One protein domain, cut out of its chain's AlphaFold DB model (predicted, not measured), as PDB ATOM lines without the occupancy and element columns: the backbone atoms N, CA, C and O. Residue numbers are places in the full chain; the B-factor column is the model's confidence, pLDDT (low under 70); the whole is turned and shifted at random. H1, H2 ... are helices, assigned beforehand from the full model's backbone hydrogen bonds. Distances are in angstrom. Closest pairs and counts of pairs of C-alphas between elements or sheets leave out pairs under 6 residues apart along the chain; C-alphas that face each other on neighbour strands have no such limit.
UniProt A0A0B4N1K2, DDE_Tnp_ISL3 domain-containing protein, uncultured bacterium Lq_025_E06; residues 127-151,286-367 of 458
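Overview. This is residues 127 to 151 and 286 to 367 of the 458 residues of the protein "DDE_Tnp_ISL3 domain-containing protein" of uncultured bacterium Lq_025_E06 (UniProt A0A0B4N1K2). What is the main picture? Two long helices, H1 and H5, lie side by side and run opposite ways through the middle, with H3 crossing H1 steeply and H4 crossing H3 on its far side. H6 folds back along H5 as a helical hairpin, H2 sits at one end next to H4, and the short H7 packs on H1. What is the make-up? The printed part has 107 residues with seven named helices, H1 to H7 in chain order, and no named strand; the class is all helix. How large is it? It is compact, with a radius of gyration of the C-alphas of 14.1 A, yet elongated, spanning 46 by 29 by 20 A.

Along the chain. Where do the first elements lie? H1 is residues 127 to 141, 21.5 A long, from C-alpha 127 at (3.420, -48.153, 20.839). H2 is residues 143 to 150. What comes after the cut? H3 is residues 288 to 299, 16.2 A, and H4 is residues 306 to 315, 14.3 A. H5, the longest, is residues 319 to 335, 24.3 A, from C-alpha 319 at (13.461, -28.469, 10.693). What closes the printed part? H6 is residues 341 to 350, 14.2 A, and H7 is residues 358 to 362, ending with C-alpha 362 at (8.484, -42.900, 29.476).

Arrangement. What does H1 touch? It touches H5 at a shallow tilt of 5 degrees, opposite ways, the closest C-alphas being those of Met 131 and Ala 328, 6.3 A apart. It touches H3 at a steep tilt of 47 degrees, with C-alphas 136 and 292 closest at 5.2 A, and with residues 130 to 134 alone it touches H7, C-alphas 134 and 360 being closest at 6.9 A. How do H2, H3 and H4 stand? H2 and H4 are close but not clearly touching, with closest C-alphas 146 and 315 at 7.6 A. H3, with residues 294 to 298 alone, touches H4 about perpendicular at 81 degrees, C-alphas 294 and 308 being closest at 6.2 A. And H6? It touches H5 in a hairpin at a shallow tilt of 16 degrees, with C-alphas 334 and 342 closest at 5.6 A; H6 and H7 are apart. Are the backbones helical throughout? In H1 to H7 every O i to N i+4 pair is within hydrogen-bond range.

Size, cuts and confidence. How far does it reach? The two C-alphas farthest apart are those of Cys 151 and Asn 367, 46.7 A. Where is the cut? Residues 152 to 285 are not printed, and C-alphas 151 and 286 are 11.6 A apart across it. Are any links long? Of the links that are printed whole, none is long. Where is confidence low? The mean pLDDT of the printed part is 77.4; residues 151, 338, 340 and 351 to 367 are under 70.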
ATOM      1  N   LEU A 127       2.134 -48.786  21.174       76.50
ATOM      2  CA  LEU A 127       3.420 -48.153  20.839       76.50
ATOM      3  C   LEU A 127       3.277 -47.161  19.669       76.50
ATOM      4  O   LEU A 127       3.766 -46.031  19.719       76.50
ATOM      5  N   ASN A 128       2.529 -47.554  18.636       80.75
ATOM      6  CA  ASN A 128       2.243 -46.712  17.479       80.75
ATOM      7  C   ASN A 128       1.282 -45.547  17.760       80.75
ATOM      8  O   ASN A 128       1.398 -44.517  17.097       80.75
ATOM      9  N   MET A 129       0.332 -45.681  18.689       75.94
ATOM     10  CA  MET A 129      -0.526 -44.569  19.115       75.94
ATOM     11  C   MET A 129       0.259 -43.544  19.933       75.94
ATOM     12  O   MET A 129       0.066 -42.348  19.726       75.94
ATOM     13  N   ASN A 130       1.190 -43.987  20.783       78.75
ATOM     14  CA  ASN A 130       2.052 -43.095  21.557       78.75
ATOM     15  C   ASN A 130       2.957 -42.252  20.641       78.75
ATOM     16  O   ASN A 130       3.056 -41.040  20.826       78.75
ATOM     17  N   MET A 131       3.539 -42.854  19.596       81.94
ATOM     18  CA  MET A 131       4.306 -42.101  18.594       81.94
ATOM     19  C   MET A 131       3.422 -41.096  17.829       81.94
ATOM     20  O   MET A 131       3.786 -39.928  17.703       81.94
ATOM     21  N   SER A 132       2.215 -41.489  17.393       83.38
ATOM     22  CA  SER A 132       1.253 -40.551  16.784       83.38
ATOM     23  C   SER A 132       0.848 -39.408  17.730       83.38
ATOM     24  O   SER A 132       0.613 -38.289  17.270       83.38
ATOM     25  N   ALA A 133       0.765 -39.659  19.041       78.56
ATOM     26  CA  ALA A 133       0.468 -38.641  20.047       78.56
ATOM     27  C   ALA A 133       1.634 -37.652  20.214       78.56
ATOM     28  O   ALA A 133       1.397 -36.445  20.171       78.56
ATOM     29  N   CYS A 134       2.879 -38.138  20.284       82.12
ATOM     30  CA  CYS A 134       4.082 -37.298  20.275       82.12
ATOM     31  C   CYS A 134       4.128 -36.392  19.032       82.12
ATOM     32  O   CYS A 134       4.205 -35.172  19.166       82.12
ATOM     33  N   VAL A 135       3.954 -36.956  17.829       85.62
ATOM     34  CA  VAL A 135       3.861 -36.186  16.571       85.62
ATOM     35  C   VAL A 135       2.771 -35.108  16.660       85.62
ATOM     36  O   VAL A 135       3.005 -33.958  16.299       85.62
ATOM     37  N   THR A 136       1.589 -35.446  17.190       84.69
ATOM     38  CA  THR A 136       0.481 -34.487  17.376       84.69
ATOM     39  C   THR A 136       0.863 -33.341  18.318       84.69
ATOM     40  O   THR A 136       0.495 -32.192  18.067       84.69
ATOM     41  N   LYS A 137       1.596 -33.640  19.393       80.62
ATOM     42  CA  LYS A 137       1.989 -32.681  20.428       80.62
ATOM     43  C   LYS A 137       3.115 -31.758  19.955       80.62
ATOM     44  O   LYS A 137       2.971 -30.547  20.078       80.62
ATOM     45  N   VAL A 138       4.129 -32.285  19.265       84.50
ATOM     46  CA  VAL A 138       5.170 -31.475  18.602       84.50
ATOM     47  C   VAL A 138       4.562 -30.533  17.552       84.50
ATOM     48  O   VAL A 138       4.911 -29.353  17.529       84.50
ATOM     49  N   ILE A 139       3.596 -30.998  16.744       83.56
ATOM     50  CA  ILE A 139       2.840 -30.139  15.806       83.56
ATOM     51  C   ILE A 139       2.021 -29.072  16.552       83.56
ATOM     52  O   ILE A 139       1.884 -27.958  16.053       83.56
ATOM     53  N   SER A 140       1.482 -29.384  17.735       80.69
ATOM     54  CA  SER A 140       0.755 -28.415  18.564       80.69
ATOM     55  C   SER A 140       1.669 -27.313  19.107       80.69
ATOM     56  O   SER A 140       1.267 -26.153  19.098       80.69
ATOM     57  N   SER A 141       2.877 -27.656  19.560       81.88
ATOM     58  CA  SER A 141       3.836 -26.701  20.138       81.88
ATOM     59  C   SER A 141       4.417 -25.727  19.106       81.88
ATOM     60  O   SER A 141       4.722 -24.594  19.456       81.88
ATOM     61  N   HIS A 142       4.505 -26.133  17.836       84.00
ATOM     62  CA  HIS A 142       5.006 -25.305  16.726       84.00
ATOM     63  C   HIS A 142       3.880 -24.832  15.781       84.00
ATOM     64  O   HIS A 142       4.123 -24.429  14.639       84.00
ATOM     65  N   TYR A 143       2.616 -24.882  16.224       82.56
ATOM     66  CA  TYR A 143       1.467 -24.563  15.367       82.56
ATOM     67  C   TYR A 143       1.457 -23.101  14.891       82.56
ATOM     68  O   TYR A 143       0.961 -22.819  13.798       82.56
ATOM     69  N   ASP A 144       2.039 -22.175  15.660       76.44
ATOM     70  CA  ASP A 144       2.133 -20.762  15.279       76.44
ATOM     71  C   ASP A 144       3.179 -20.495  14.178       76.44
ATOM     72  O   ASP A 144       2.981 -19.591  13.362       76.44
ATOM     73  N   GLU A 145       4.215 -21.332  14.033       82.69
ATOM     74  CA  GLU A 145       5.096 -21.305  12.852       82.69
ATOM     75  C   GLU A 145       4.335 -21.749  11.597       82.69
ATOM     76  O   GLU A 145       4.304 -21.037  10.588       82.69
ATOM     77  N   TYR A 146       3.640 -22.892  11.676       80.50
ATOM     78  CA  TYR A 146       2.779 -23.378  10.595       80.50
ATOM     79  C   TYR A 146       1.759 -22.307  10.182       80.50
ATOM     80  O   TYR A 146       1.682 -21.946   9.004       80.50
ATOM     81  N   ARG A 147       1.051 -21.730  11.162       78.94
ATOM     82  CA  ARG A 147       0.108 -20.620  10.985       78.94
ATOM     83  C   ARG A 147       0.752 -19.439  10.261       78.94
ATOM     84  O   ARG A 147       0.146 -18.925   9.324       78.94
ATOM     85  N   SER A 148       1.963 -19.042  10.643       78.06
ATOM     86  CA  SER A 148       2.680 -17.913  10.034       78.06
ATOM     87  C   SER A 148       3.037 -18.159   8.562       78.06
ATOM     88  O   SER A 148       3.019 -17.223   7.768       78.06
ATOM     89  N   THR A 149       3.268 -19.413   8.148       77.50
ATOM     90  CA  THR A 149       3.501 -19.760   6.725       77.50
ATOM     91  C   THR A 149       2.227 -19.953   5.889       77.50
ATOM     92  O   THR A 149       2.307 -20.038   4.662       77.50
ATOM     93  N   VAL A 150       1.051 -20.074   6.512       71.31
ATOM     94  CA  VAL A 150      -0.259 -20.164   5.824       71.31
ATOM     95  C   VAL A 150      -0.989 -18.817   5.833       71.31
ATOM     96  O   VAL A 150      -1.749 -18.508   4.923       71.31
ATOM     97  N   CYS A 151      -0.736 -17.981   6.836       64.75
ATOM     98  CA  CYS A 151      -1.272 -16.630   6.965       64.75
ATOM     99  C   CYS A 151      -0.138 -15.621   7.239       64.75
ATOM    100  O   CYS A 151      -0.098 -15.054   8.333       64.75
ATOM    101  N   LEU A 286      -5.752 -25.519   8.857       78.25
ATOM    102  CA  LEU A 286      -6.151 -26.878   9.205       78.25
ATOM    103  C   LEU A 286      -6.015 -27.106  10.720       78.25
ATOM    104  O   LEU A 286      -4.954 -26.831  11.278       78.25
ATOM    105  N   PRO A 287      -7.027 -27.664  11.410       80.25
ATOM    106  CA  PRO A 287      -6.905 -27.999  12.825       80.25
ATOM    107  C   PRO A 287      -5.752 -28.978  13.081       80.25
ATOM    108  O   PRO A 287      -5.587 -29.939  12.328       80.25
ATOM    109  N   ILE A 288      -5.032 -28.819  14.199       78.94
ATOM    110  CA  ILE A 288      -3.902 -29.683  14.614       78.94
ATOM    111  C   ILE A 288      -4.229 -31.179  14.461       78.94
ATOM    112  O   ILE A 288      -3.438 -31.941  13.916       78.94
ATOM    113  N   ARG A 289      -5.440 -31.604  14.857       75.94
ATOM    114  CA  ARG A 289      -5.905 -32.998  14.733       75.94
ATOM    115  C   ARG A 289      -6.039 -33.487  13.282       75.94
ATOM    116  O   ARG A 289      -5.858 -34.675  13.032       75.94
ATOM    117  N   GLN A 290      -6.370 -32.607  12.339       83.12
ATOM    118  CA  GLN A 290      -6.437 -32.932  10.911       83.12
ATOM    119  C   GLN A 290      -5.032 -33.006  10.305       83.12
ATOM    120  O   GLN A 290      -4.742 -33.966   9.596       83.12
ATOM    121  N   ILE A 291      -4.149 -32.065  10.655       85.12
ATOM    122  CA  ILE A 291      -2.732 -32.100  10.264       85.12
ATOM    123  C   ILE A 291      -2.085 -33.398  10.764       85.12
ATOM    124  O   ILE A 291      -1.586 -34.188   9.970       85.12
ATOM    125  N   ALA A 292      -2.183 -33.684  12.063       86.88
ATOM    126  CA  ALA A 292      -1.642 -34.900  12.660       86.88
ATOM    127  C   ALA A 292      -2.249 -36.183  12.065       86.88
ATOM    128  O   ALA A 292      -1.548 -37.183  11.940       86.88
ATOM    129  N   HIS A 293      -3.520 -36.172  11.636       88.50
ATOM    130  CA  HIS A 293      -4.101 -37.308  10.916       88.50
ATOM    131  C   HIS A 293      -3.483 -37.502   9.523       88.50
ATOM    132  O   HIS A 293      -3.208 -38.639   9.141       88.50
ATOM    133  N   ILE A 294      -3.237 -36.420   8.781       91.06
ATOM    134  CA  ILE A 294      -2.577 -36.459   7.468       91.06
ATOM    135  C   ILE A 294      -1.119 -36.934   7.607       91.06
ATOM    136  O   ILE A 294      -0.659 -37.761   6.821       91.06
ATOM    137  N   VAL A 295      -0.420 -36.505   8.658       92.50
ATOM    138  CA  VAL A 295       0.946 -36.957   8.965       92.50
ATOM    139  C   VAL A 295       0.964 -38.434   9.399       92.50
ATOM    140  O   VAL A 295       1.744 -39.209   8.850       92.50
ATOM    141  N   ASP A 296       0.045 -38.876  10.269       90.12
ATOM    142  CA  ASP A 296      -0.171 -40.296  10.631       90.12
ATOM    143  C   ASP A 296      -0.465 -41.166   9.393       90.12
ATOM    144  O   ASP A 296      -0.010 -42.305   9.296       90.12
ATOM    145  N   LYS A 297      -1.203 -40.628   8.418       92.25
ATOM    146  CA  LYS A 297      -1.523 -41.284   7.142       92.25
ATOM    147  C   LYS A 297      -0.289 -41.422   6.239       92.25
ATOM    148  O   LYS A 297      -0.106 -42.483   5.637       92.25
ATOM    149  N   SER A 298       0.555 -40.390   6.194       94.69
ATOM    150  CA  SER A 298       1.794 -40.343   5.409       94.69
ATOM    151  C   SER A 298       2.878 -41.272   5.971       94.69
ATOM    152  O   SER A 298       3.364 -42.146   5.252       94.69
ATOM    153  N   ILE A 299       3.140 -41.205   7.284       91.69
ATOM    154  CA  ILE A 299       4.032 -42.123   8.020       91.69
ATOM    155  C   ILE A 299       3.633 -43.585   7.778       91.69
ATOM    156  O   ILE A 299       4.474 -44.434   7.486       91.69
ATOM    157  N   ARG A 300       2.325 -43.880   7.821       89.19
ATOM    158  CA  ARG A 300       1.786 -45.229   7.580       89.19
ATOM    159  C   ARG A 300       1.742 -45.645   6.104       89.19
ATOM    160  O   ARG A 300       1.243 -46.733   5.817       89.19
ATOM    161  N   LYS A 301       2.254 -44.815   5.184       89.75
ATOM    162  CA  LYS A 301       2.312 -45.033   3.724       89.75
ATOM    163  C   LYS A 301       0.945 -45.334   3.085       89.75
ATOM    164  O   LYS A 301       0.850 -46.109   2.135       89.75
ATOM    165  N   LYS A 302      -0.133 -44.735   3.608       89.38
ATOM    166  CA  LYS A 302      -1.497 -44.908   3.077       89.38
ATOM    167  C   LYS A 302      -1.756 -44.026   1.850       89.38
ATOM    168  O   LYS A 302      -1.167 -42.962   1.710       89.38
ATOM    169  N   LYS A 303      -2.711 -44.431   1.000       90.06
ATOM    170  CA  LYS A 303      -3.199 -43.667  -0.173       90.06
ATOM    171  C   LYS A 303      -3.634 -42.246   0.229       90.06
ATOM    172  O   LYS A 303      -4.674 -42.077   0.868       90.06
ATOM    173  N   MET A 304      -2.849 -41.243  -0.159       93.00
ATOM    174  CA  MET A 304      -3.121 -39.821   0.075       93.00
ATOM    175  C   MET A 304      -3.761 -39.148  -1.151       93.00
ATOM    176  O   MET A 304      -3.623 -39.614  -2.281       93.00
ATOM    177  N   VAL A 305      -4.482 -38.056  -0.909       93.06
ATOM    178  CA  VAL A 305      -4.994 -37.106  -1.908       93.06
ATOM    179  C   VAL A 305      -3.929 -36.028  -2.141       93.06
ATOM    180  O   VAL A 305      -3.131 -35.761  -1.246       93.06
ATOM    181  N   LYS A 306      -3.906 -35.396  -3.323       91.38
ATOM    182  CA  LYS A 306      -2.884 -34.401  -3.703       91.38
ATOM    183  C   LYS A 306      -2.647 -33.341  -2.616       91.38
ATOM    184  O   LYS A 306      -1.512 -33.144  -2.202       91.38
ATOM    185  N   ASP A 307      -3.716 -32.743  -2.101       87.50
ATOM    186  CA  ASP A 307      -3.654 -31.661  -1.111       87.50
ATOM    187  C   ASP A 307      -3.056 -32.126   0.234       87.50
ATOM    188  O   ASP A 307      -2.372 -31.367   0.917       87.50
ATOM    189  N   GLU A 308      -3.256 -33.399   0.601       92.19
ATOM    190  CA  GLU A 308      -2.625 -34.008   1.778       92.19
ATOM    191  C   GLU A 308      -1.116 -34.200   1.573       92.19
ATOM    192  O   GLU A 308      -0.348 -34.047   2.520       92.19
ATOM    193  N   VAL A 309      -0.683 -34.537   0.351       91.81
ATOM    194  CA  VAL A 309       0.741 -34.672   0.001       91.81
ATOM    195  C   VAL A 309       1.405 -33.298   0.042       91.81
ATOM    196  O   VAL A 309       2.385 -33.127   0.760       91.81
ATOM    197  N   THR A 310       0.807 -32.298  -0.607       91.75
ATOM    198  CA  THR A 310       1.309 -30.916  -0.611       91.75
ATOM    199  C   THR A 310       1.329 -30.283   0.785       91.75
ATOM    200  O   THR A 310       2.227 -29.494   1.080       91.75
ATOM    201  N   LEU A 311       0.425 -30.671   1.696       90.75
ATOM    202  CA  LEU A 311       0.538 -30.297   3.110       90.75
ATOM    203  C   LEU A 311       1.811 -30.867   3.750       90.75
ATOM    204  O   LEU A 311       2.545 -30.119   4.391       90.75
ATOM    205  N   VAL A 312       2.085 -32.167   3.588       92.75
ATOM    206  CA  VAL A 312       3.286 -32.799   4.168       92.75
ATOM    207  C   VAL A 312       4.557 -32.231   3.534       92.75
ATOM    208  O   VAL A 312       5.495 -31.918   4.260       92.75
ATOM    209  N   GLU A 313       4.576 -31.996   2.221       92.75
ATOM    210  CA  GLU A 313       5.675 -31.316   1.519       92.75
ATOM    211  C   GLU A 313       5.922 -29.904   2.081       92.75
ATOM    212  O   GLU A 313       7.066 -29.556   2.376       92.75
ATOM    213  N   LYS A 314       4.865 -29.114   2.329       90.31
ATOM    214  CA  LYS A 314       4.985 -27.803   2.992       90.31
ATOM    215  C   LYS A 314       5.534 -27.940   4.414       90.31
ATOM    216  O   LYS A 314       6.407 -27.166   4.802       90.31
ATOM    217  N   MET A 315       5.089 -28.933   5.185       91.06
ATOM    218  CA  MET A 315       5.595 -29.163   6.545       91.06
ATOM    219  C   MET A 315       7.060 -29.628   6.575       91.06
ATOM    220  O   MET A 315       7.794 -29.239   7.477       91.06
ATOM    221  N   MET A 316       7.533 -30.373   5.571       93.44
ATOM    222  CA  MET A 316       8.939 -30.797   5.450       93.44
ATOM    223  C   MET A 316       9.938 -29.638   5.311       93.44
ATOM    224  O   MET A 316      11.149 -29.856   5.444       93.44
ATOM    225  N   SER A 317       9.462 -28.413   5.062       92.00
ATOM    226  CA  SER A 317      10.299 -27.211   5.108       92.00
ATOM    227  C   SER A 317      10.781 -26.869   6.526       92.00
ATOM    228  O   SER A 317      11.916 -26.415   6.671       92.00
ATOM    229  N   PHE A 318       9.992 -27.160   7.569       90.50
ATOM    230  CA  PHE A 318      10.379 -26.931   8.964       90.50
ATOM    231  C   PHE A 318      11.375 -27.995   9.454       90.50
ATOM    232  O   PHE A 318      11.151 -29.195   9.278       90.50
ATOM    233  N   GLY A 319      12.452 -27.564  10.122       87.88
ATOM    234  CA  GLY A 319      13.461 -28.469  10.693       87.88
ATOM    235  C   GLY A 319      12.868 -29.409  11.744       87.88
ATOM    236  O   GLY A 319      12.895 -30.623  11.561       87.88
ATOM    237  N   TRP A 320      12.210 -28.844  12.765       88.25
ATOM    238  CA  TRP A 320      11.556 -29.611  13.835       88.25
ATOM    239  C   TRP A 320      10.580 -30.665  13.299       88.25
ATOM    240  O   TRP A 320      10.500 -31.763  13.848       88.25
ATOM    241  N   PHE A 321       9.857 -30.358  12.212       92.00
ATOM    242  CA  PHE A 321       8.913 -31.295  11.607       92.00
ATOM    243  C   PHE A 321       9.637 -32.446  10.915       92.00
ATOM    244  O   PHE A 321       9.243 -33.600  11.072       92.00
ATOM    245  N   ARG A 322      10.700 -32.143  10.164       92.44
ATOM    246  CA  ARG A 322      11.528 -33.149   9.493       92.44
ATOM    247  C   ARG A 322      12.121 -34.133  10.500       92.44
ATOM    248  O   ARG A 322      12.092 -35.335  10.250       92.44
ATOM    249  N   ASP A 323      12.576 -33.640  11.648       88.94
ATOM    250  CA  ASP A 323      13.190 -34.462  12.691       88.94
ATOM    251  C   ASP A 323      12.168 -35.393  13.367       88.94
ATOM    252  O   ASP A 323      12.382 -36.609  13.405       88.94
ATOM    253  N   ILE A 324      11.009 -34.878  13.812       89.12
ATOM    254  CA  ILE A 324       9.948 -35.728  14.392       89.12
ATOM    255  C   ILE A 324       9.318 -36.666  13.351       89.12
ATOM    256  O   ILE A 324       8.982 -37.806  13.676       89.12
ATOM    257  N   TYR A 325       9.196 -36.240  12.089       92.38
ATOM    258  CA  TYR A 325       8.713 -37.099  11.008       92.38
ATOM    259  C   TYR A 325       9.691 -38.243  10.739       92.38
ATOM    260  O   TYR A 325       9.266 -39.391  10.639       92.38
ATOM    261  N   ASN A 326      10.993 -37.965  10.646       91.00
ATOM    262  CA  ASN A 326      12.010 -38.992  10.422       91.00
ATOM    263  C   ASN A 326      12.082 -39.974  11.595       91.00
ATOM    264  O   ASN A 326      12.106 -41.187  11.361       91.00
ATOM    265  N   ALA A 327      12.010 -39.482  12.836       88.44
ATOM    266  CA  ALA A 327      11.913 -40.314  14.032       88.44
ATOM    267  C   ALA A 327      10.676 -41.230  13.984       88.44
ATOM    268  O   ALA A 327      10.807 -42.447  14.099       88.44
ATOM    269  N   ALA A 328       9.484 -40.682  13.731       89.06
ATOM    270  CA  ALA A 328       8.235 -41.446  13.708       89.06
ATOM    271  C   ALA A 328       8.096 -42.386  12.491       89.06
ATOM    272  O   ALA A 328       7.505 -43.460  12.600       89.06
ATOM    273  N   SER A 329       8.651 -42.007  11.337       90.94
ATOM    274  CA  SER A 329       8.667 -42.800  10.099       90.94
ATOM    275  C   SER A 329       9.618 -43.994  10.202       90.94
ATOM    276  O   SER A 329       9.231 -45.117   9.868       90.94
ATOM    277  N   SER A 330      10.828 -43.780  10.734       88.38
ATOM    278  CA  SER A 330      11.758 -44.873  11.046       88.38
ATOM    279  C   SER A 330      11.193 -45.783  12.138       88.38
ATOM    280  O   SER A 330      11.144 -46.989  11.933       88.38
ATOM    281  N   PHE A 331      10.625 -45.228  13.214       86.75
ATOM    282  CA  PHE A 331       9.966 -46.008  14.267       86.75
ATOM    283  C   PHE A 331       8.829 -46.895  13.735       86.75
ATOM    284  O   PHE A 331       8.737 -48.075  14.079       86.75
ATOM    285  N   TYR A 332       7.971 -46.351  12.865       86.75
ATOM    286  CA  TYR A 332       6.908 -47.126  12.225       86.75
ATOM    287  C   TYR A 332       7.471 -48.244  11.338       86.75
ATOM    288  O   TYR A 332       6.920 -49.343  11.337       86.75
ATOM    289  N   ALA A 333       8.562 -47.989  10.607       86.69
ATOM    290  CA  ALA A 333       9.230 -49.008   9.802       86.69
ATOM    291  C   ALA A 333       9.821 -50.131  10.672       86.69
ATOM    292  O   ALA A 333       9.561 -51.294  10.384       86.69
ATOM    293  N   THR A 334      10.510 -49.785  11.763       84.56
ATOM    294  CA  THR A 334      11.062 -50.711  12.764       84.56
ATOM    295  C   THR A 334       9.979 -51.602  13.381       84.56
ATOM    296  O   THR A 334      10.016 -52.818  13.225       84.56
ATOM    297  N   ILE A 335       8.956 -51.019  14.021       79.06
ATOM    298  CA  ILE A 335       7.920 -51.780  14.753       79.06
ATOM    299  C   ILE A 335       7.031 -52.626  13.818       79.06
ATOM    300  O   ILE A 335       6.419 -53.607  14.251       79.06
ATOM    301  N   MET A 336       6.943 -52.265  12.535       79.94
ATOM    302  CA  MET A 336       6.200 -53.014  11.510       79.94
ATOM    303  C   MET A 336       7.093 -53.910  10.638       79.94
ATOM    304  O   MET A 336       6.571 -54.534   9.706       79.94
ATOM    305  N   GLY A 337       8.397 -53.936  10.919       76.19
ATOM    306  CA  GLY A 337       9.403 -54.774  10.284       76.19
ATOM    307  C   GLY A 337       9.640 -56.086  11.033       76.19
ATOM    308  O   GLY A 337       8.953 -56.411  12.006       76.19
ATOM    309  N   ASP A 338      10.633 -56.826  10.538       67.44
ATOM    310  CA  ASP A 338      10.970 -58.180  10.988       67.44
ATOM    311  C   ASP A 338      12.369 -58.276  11.638       67.44
ATOM    312  O   ASP A 338      12.718 -59.343  12.143       67.44
ATOM    313  N   ASP A 339      13.177 -57.204  11.644       72.00
ATOM    314  CA  ASP A 339      14.467 -57.200  12.351       72.00
ATOM    315  C   ASP A 339      14.274 -56.903  13.849       72.00
ATOM    316  O   ASP A 339      13.393 -56.149  14.275       72.00
ATOM    317  N   ILE A 340      15.109 -57.547  14.657       62.97
ATOM    318  CA  ILE A 340      15.141 -57.442  16.115       62.97
ATOM    319  C   ILE A 340      16.003 -56.248  16.550       62.97
ATOM    320  O   ILE A 340      15.701 -55.600  17.551       62.97
ATOM    321  N   ASN A 341      17.066 -55.958  15.802       72.12
ATOM    322  CA  ASN A 341      18.101 -54.988  16.159       72.12
ATOM    323  C   ASN A 341      17.713 -53.556  15.766       72.12
ATOM    324  O   ASN A 341      18.171 -52.614  16.406       72.12
ATOM    325  N   ASP A 342      16.815 -53.392  14.786       76.25
ATOM    326  CA  ASP A 342      16.301 -52.089  14.340       76.25
ATOM    327  C   ASP A 342      15.757 -51.234  15.499       76.25
ATOM    328  O   ASP A 342      15.886 -50.013  15.461       76.25
ATOM    329  N   LEU A 343      15.158 -51.844  16.534       75.19
ATOM    330  CA  LEU A 343      14.626 -51.105  17.687       75.19
ATOM    331  C   LEU A 343      15.726 -50.660  18.653       75.19
ATOM    332  O   LEU A 343      15.709 -49.509  19.085       75.19
ATOM    333  N   ASP A 344      16.696 -51.528  18.943       72.38
ATOM    334  CA  ASP A 344      17.864 -51.169  19.753       72.38
ATOM    335  C   ASP A 344      18.657 -50.044  19.039       72.38
ATOM    336  O   ASP A 344      18.953 -49.009  19.637       72.38
ATOM    337  N   THR A 345      18.865 -50.156  17.718       81.31
ATOM    338  CA  THR A 345      19.475 -49.110  16.874       81.31
ATOM    339  C   THR A 345      18.645 -47.819  16.821       81.31
ATOM    340  O   THR A 345      19.205 -46.723  16.878       81.31
ATOM    341  N   TRP A 346      17.313 -47.893  16.730       83.38
ATOM    342  CA  TRP A 346      16.456 -46.700  16.751       83.38
ATOM    343  C   TRP A 346      16.538 -45.970  18.100       83.38
ATOM    344  O   TRP A 346      16.631 -44.739  18.131       83.38
ATOM    345  N   LEU A 347      16.570 -46.715  19.209       78.31
ATOM    346  CA  LEU A 347      16.722 -46.170  20.560       78.31
ATOM    347  C   LEU A 347      18.092 -45.510  20.773       78.31
ATOM    348  O   LEU A 347      18.154 -44.464  21.418       78.31
ATOM    349  N   GLU A 348      19.175 -46.041  20.201       79.38
ATOM    350  CA  GLU A 348      20.490 -45.383  20.245       79.38
ATOM    351  C   GLU A 348      20.510 -44.052  19.477       79.38
ATOM    352  O   GLU A 348      21.045 -43.062  19.983       79.38
ATOM    353  N   ASN A 349      19.890 -44.008  18.293       79.38
ATOM    354  CA  ASN A 349      19.852 -42.814  17.441       79.38
ATOM    355  C   ASN A 349      18.933 -41.709  17.992       79.38
ATOM    356  O   ASN A 349      19.311 -40.537  17.991       79.38
ATOM    357  N   TYR A 350      17.730 -42.055  18.464       75.69
ATOM    358  CA  TYR A 350      16.711 -41.070  18.858       75.69
ATOM    359  C   TYR A 350      16.516 -40.926  20.374       75.69
ATOM    360  O   TYR A 350      16.036 -39.884  20.818       75.69
ATOM    361  N   GLY A 351      16.940 -41.892  21.197       61.78
ATOM    362  CA  GLY A 351      16.765 -41.867  22.659       61.78
ATOM    363  C   GLY A 351      17.574 -40.794  23.405       61.78
ATOM    364  O   GLY A 351      17.372 -40.598  24.601       61.78
ATOM    365  N   LYS A 352      18.472 -40.084  22.708       57.72
ATOM    366  CA  LYS A 352      19.213 -38.905  23.202       57.72
ATOM    367  C   LYS A 352      18.862 -37.612  22.448       57.72
ATOM    368  O   LYS A 352      19.509 -36.590  22.662       57.72
ATOM    369  N   SER A 353      17.880 -37.655  21.546       56.31
ATOM    370  CA  SER A 353      17.509 -36.525  20.688       56.31
ATOM    371  C   SER A 353      16.949 -35.343  21.502       56.31
ATOM    372  O   SER A 353      16.229 -35.573  22.478       56.31
ATOM    373  N   PRO A 354      17.196 -34.077  21.103       46.16
ATOM    374  CA  PRO A 354      16.617 -32.892  21.744       46.16
ATOM    375  C   PRO A 354      15.093 -32.744  21.565       46.16
ATOM    376  O   PRO A 354      14.529 -31.748  22.013       46.16
ATOM    377  N   ILE A 355      14.396 -33.739  20.996       53.31
ATOM    378  CA  ILE A 355      12.932 -33.904  21.097       53.31
ATOM    379  C   ILE A 355      12.570 -34.341  22.538       53.31
ATOM    380  O   ILE A 355      11.976 -35.394  22.779       53.31
ATOM    381  N   GLN A 356      12.979 -33.542  23.527       42.81
ATOM    382  CA  GLN A 356      12.752 -33.793  24.947       42.81
ATOM    383  C   GLN A 356      11.353 -33.346  25.368       42.81
ATOM    384  O   GLN A 356      11.166 -32.336  26.042       42.81
ATOM    385  N   GLU A 357      10.367 -34.177  25.050       43.34
ATOM    386  CA  GLU A 357       9.228 -34.341  25.948       43.34
ATOM    387  C   GLU A 357       9.399 -35.669  26.702       43.34
ATOM    388  O   GLU A 357       9.573 -36.709  26.060       43.34
ATOM    389  N   PRO A 358       9.357 -35.684  28.051       34.97
ATOM    390  CA  PRO A 358       9.701 -36.875  28.836       34.97
ATOM    391  C   PRO A 358       8.798 -38.079  28.533       34.97
ATOM    392  O   PRO A 358       9.233 -39.222  28.649       34.97
ATOM    393  N   GLU A 359       7.574 -37.834  28.058       37.44
ATOM    394  CA  GLU A 359       6.629 -38.870  27.640       37.44
ATOM    395  C   GLU A 359       7.204 -39.811  26.568       37.44
ATOM    396  O   GLU A 359       6.927 -41.004  26.631       37.44
ATOM    397  N   VAL A 360       8.057 -39.336  25.647       37.69
ATOM    398  CA  VAL A 360       8.651 -40.176  24.582       37.69
ATOM    399  C   VAL A 360       9.579 -41.252  25.160       37.69
ATOM    400  O   VAL A 360       9.612 -42.381  24.670       37.69
ATOM    401  N   VAL A 361      10.293 -40.930  26.242       35.31
ATOM    402  CA  VAL A 361      11.200 -41.856  26.943       35.31
ATOM    403  C   VAL A 361      10.427 -42.720  27.951       35.31
ATOM    404  O   VAL A 361      10.687 -43.920  28.073       35.31
ATOM    405  N   CYS A 362       9.400 -42.162  28.600       33.09
ATOM    406  CA  CYS A 362       8.484 -42.900  29.476       33.09
ATOM    407  C   CYS A 362       7.625 -43.957  28.748       33.09
ATOM    408  O   CYS A 362       7.022 -44.800  29.412       33.09
ATOM    409  N   ILE A 363       7.610 -44.000  27.406       38.94
ATOM    410  CA  ILE A 363       7.073 -45.151  26.653       38.94
ATOM    411  C   ILE A 363       7.826 -46.450  27.016       38.94
ATOM    412  O   ILE A 363       7.214 -47.518  26.995       38.94
ATOM    413  N   TRP A 364       9.096 -46.384  27.424       38.66
ATOM    414  CA  TRP A 364       9.962 -47.568  27.547       38.66
ATOM    415  C   TRP A 364      10.428 -47.876  28.975       38.66
ATOM    416  O   TRP A 364      10.662 -49.037  29.308       38.66
ATOM    417  N   TYR A 365      10.535 -46.866  29.841       31.77
ATOM    418  CA  TYR A 365      11.055 -47.043  31.199       31.77
ATOM    419  C   TYR A 365       9.970 -47.346  32.235       31.77
ATOM    420  O   TYR A 365       9.327 -46.438  32.758       31.77
ATOM    421  N   GLN A 366       9.845 -48.627  32.601       30.61
ATOM    422  CA  GLN A 366       9.278 -49.007  33.903       30.61
ATOM    423  C   GLN A 366       9.897 -50.263  34.557       30.61
ATOM    424  O   GLN A 366       9.694 -50.447  35.748       30.61
ATOM    425  N   ASN A 367      10.696 -51.075  33.843       31.14
ATOM    426  CA  ASN A 367      11.417 -52.232  34.415       31.14
ATOM    427  C   ASN A 367      12.798 -52.475  33.754       31.14
ATOM    428  O   ASN A 367      13.030 -53.486  33.093       31.14
TER     429      ASN A 367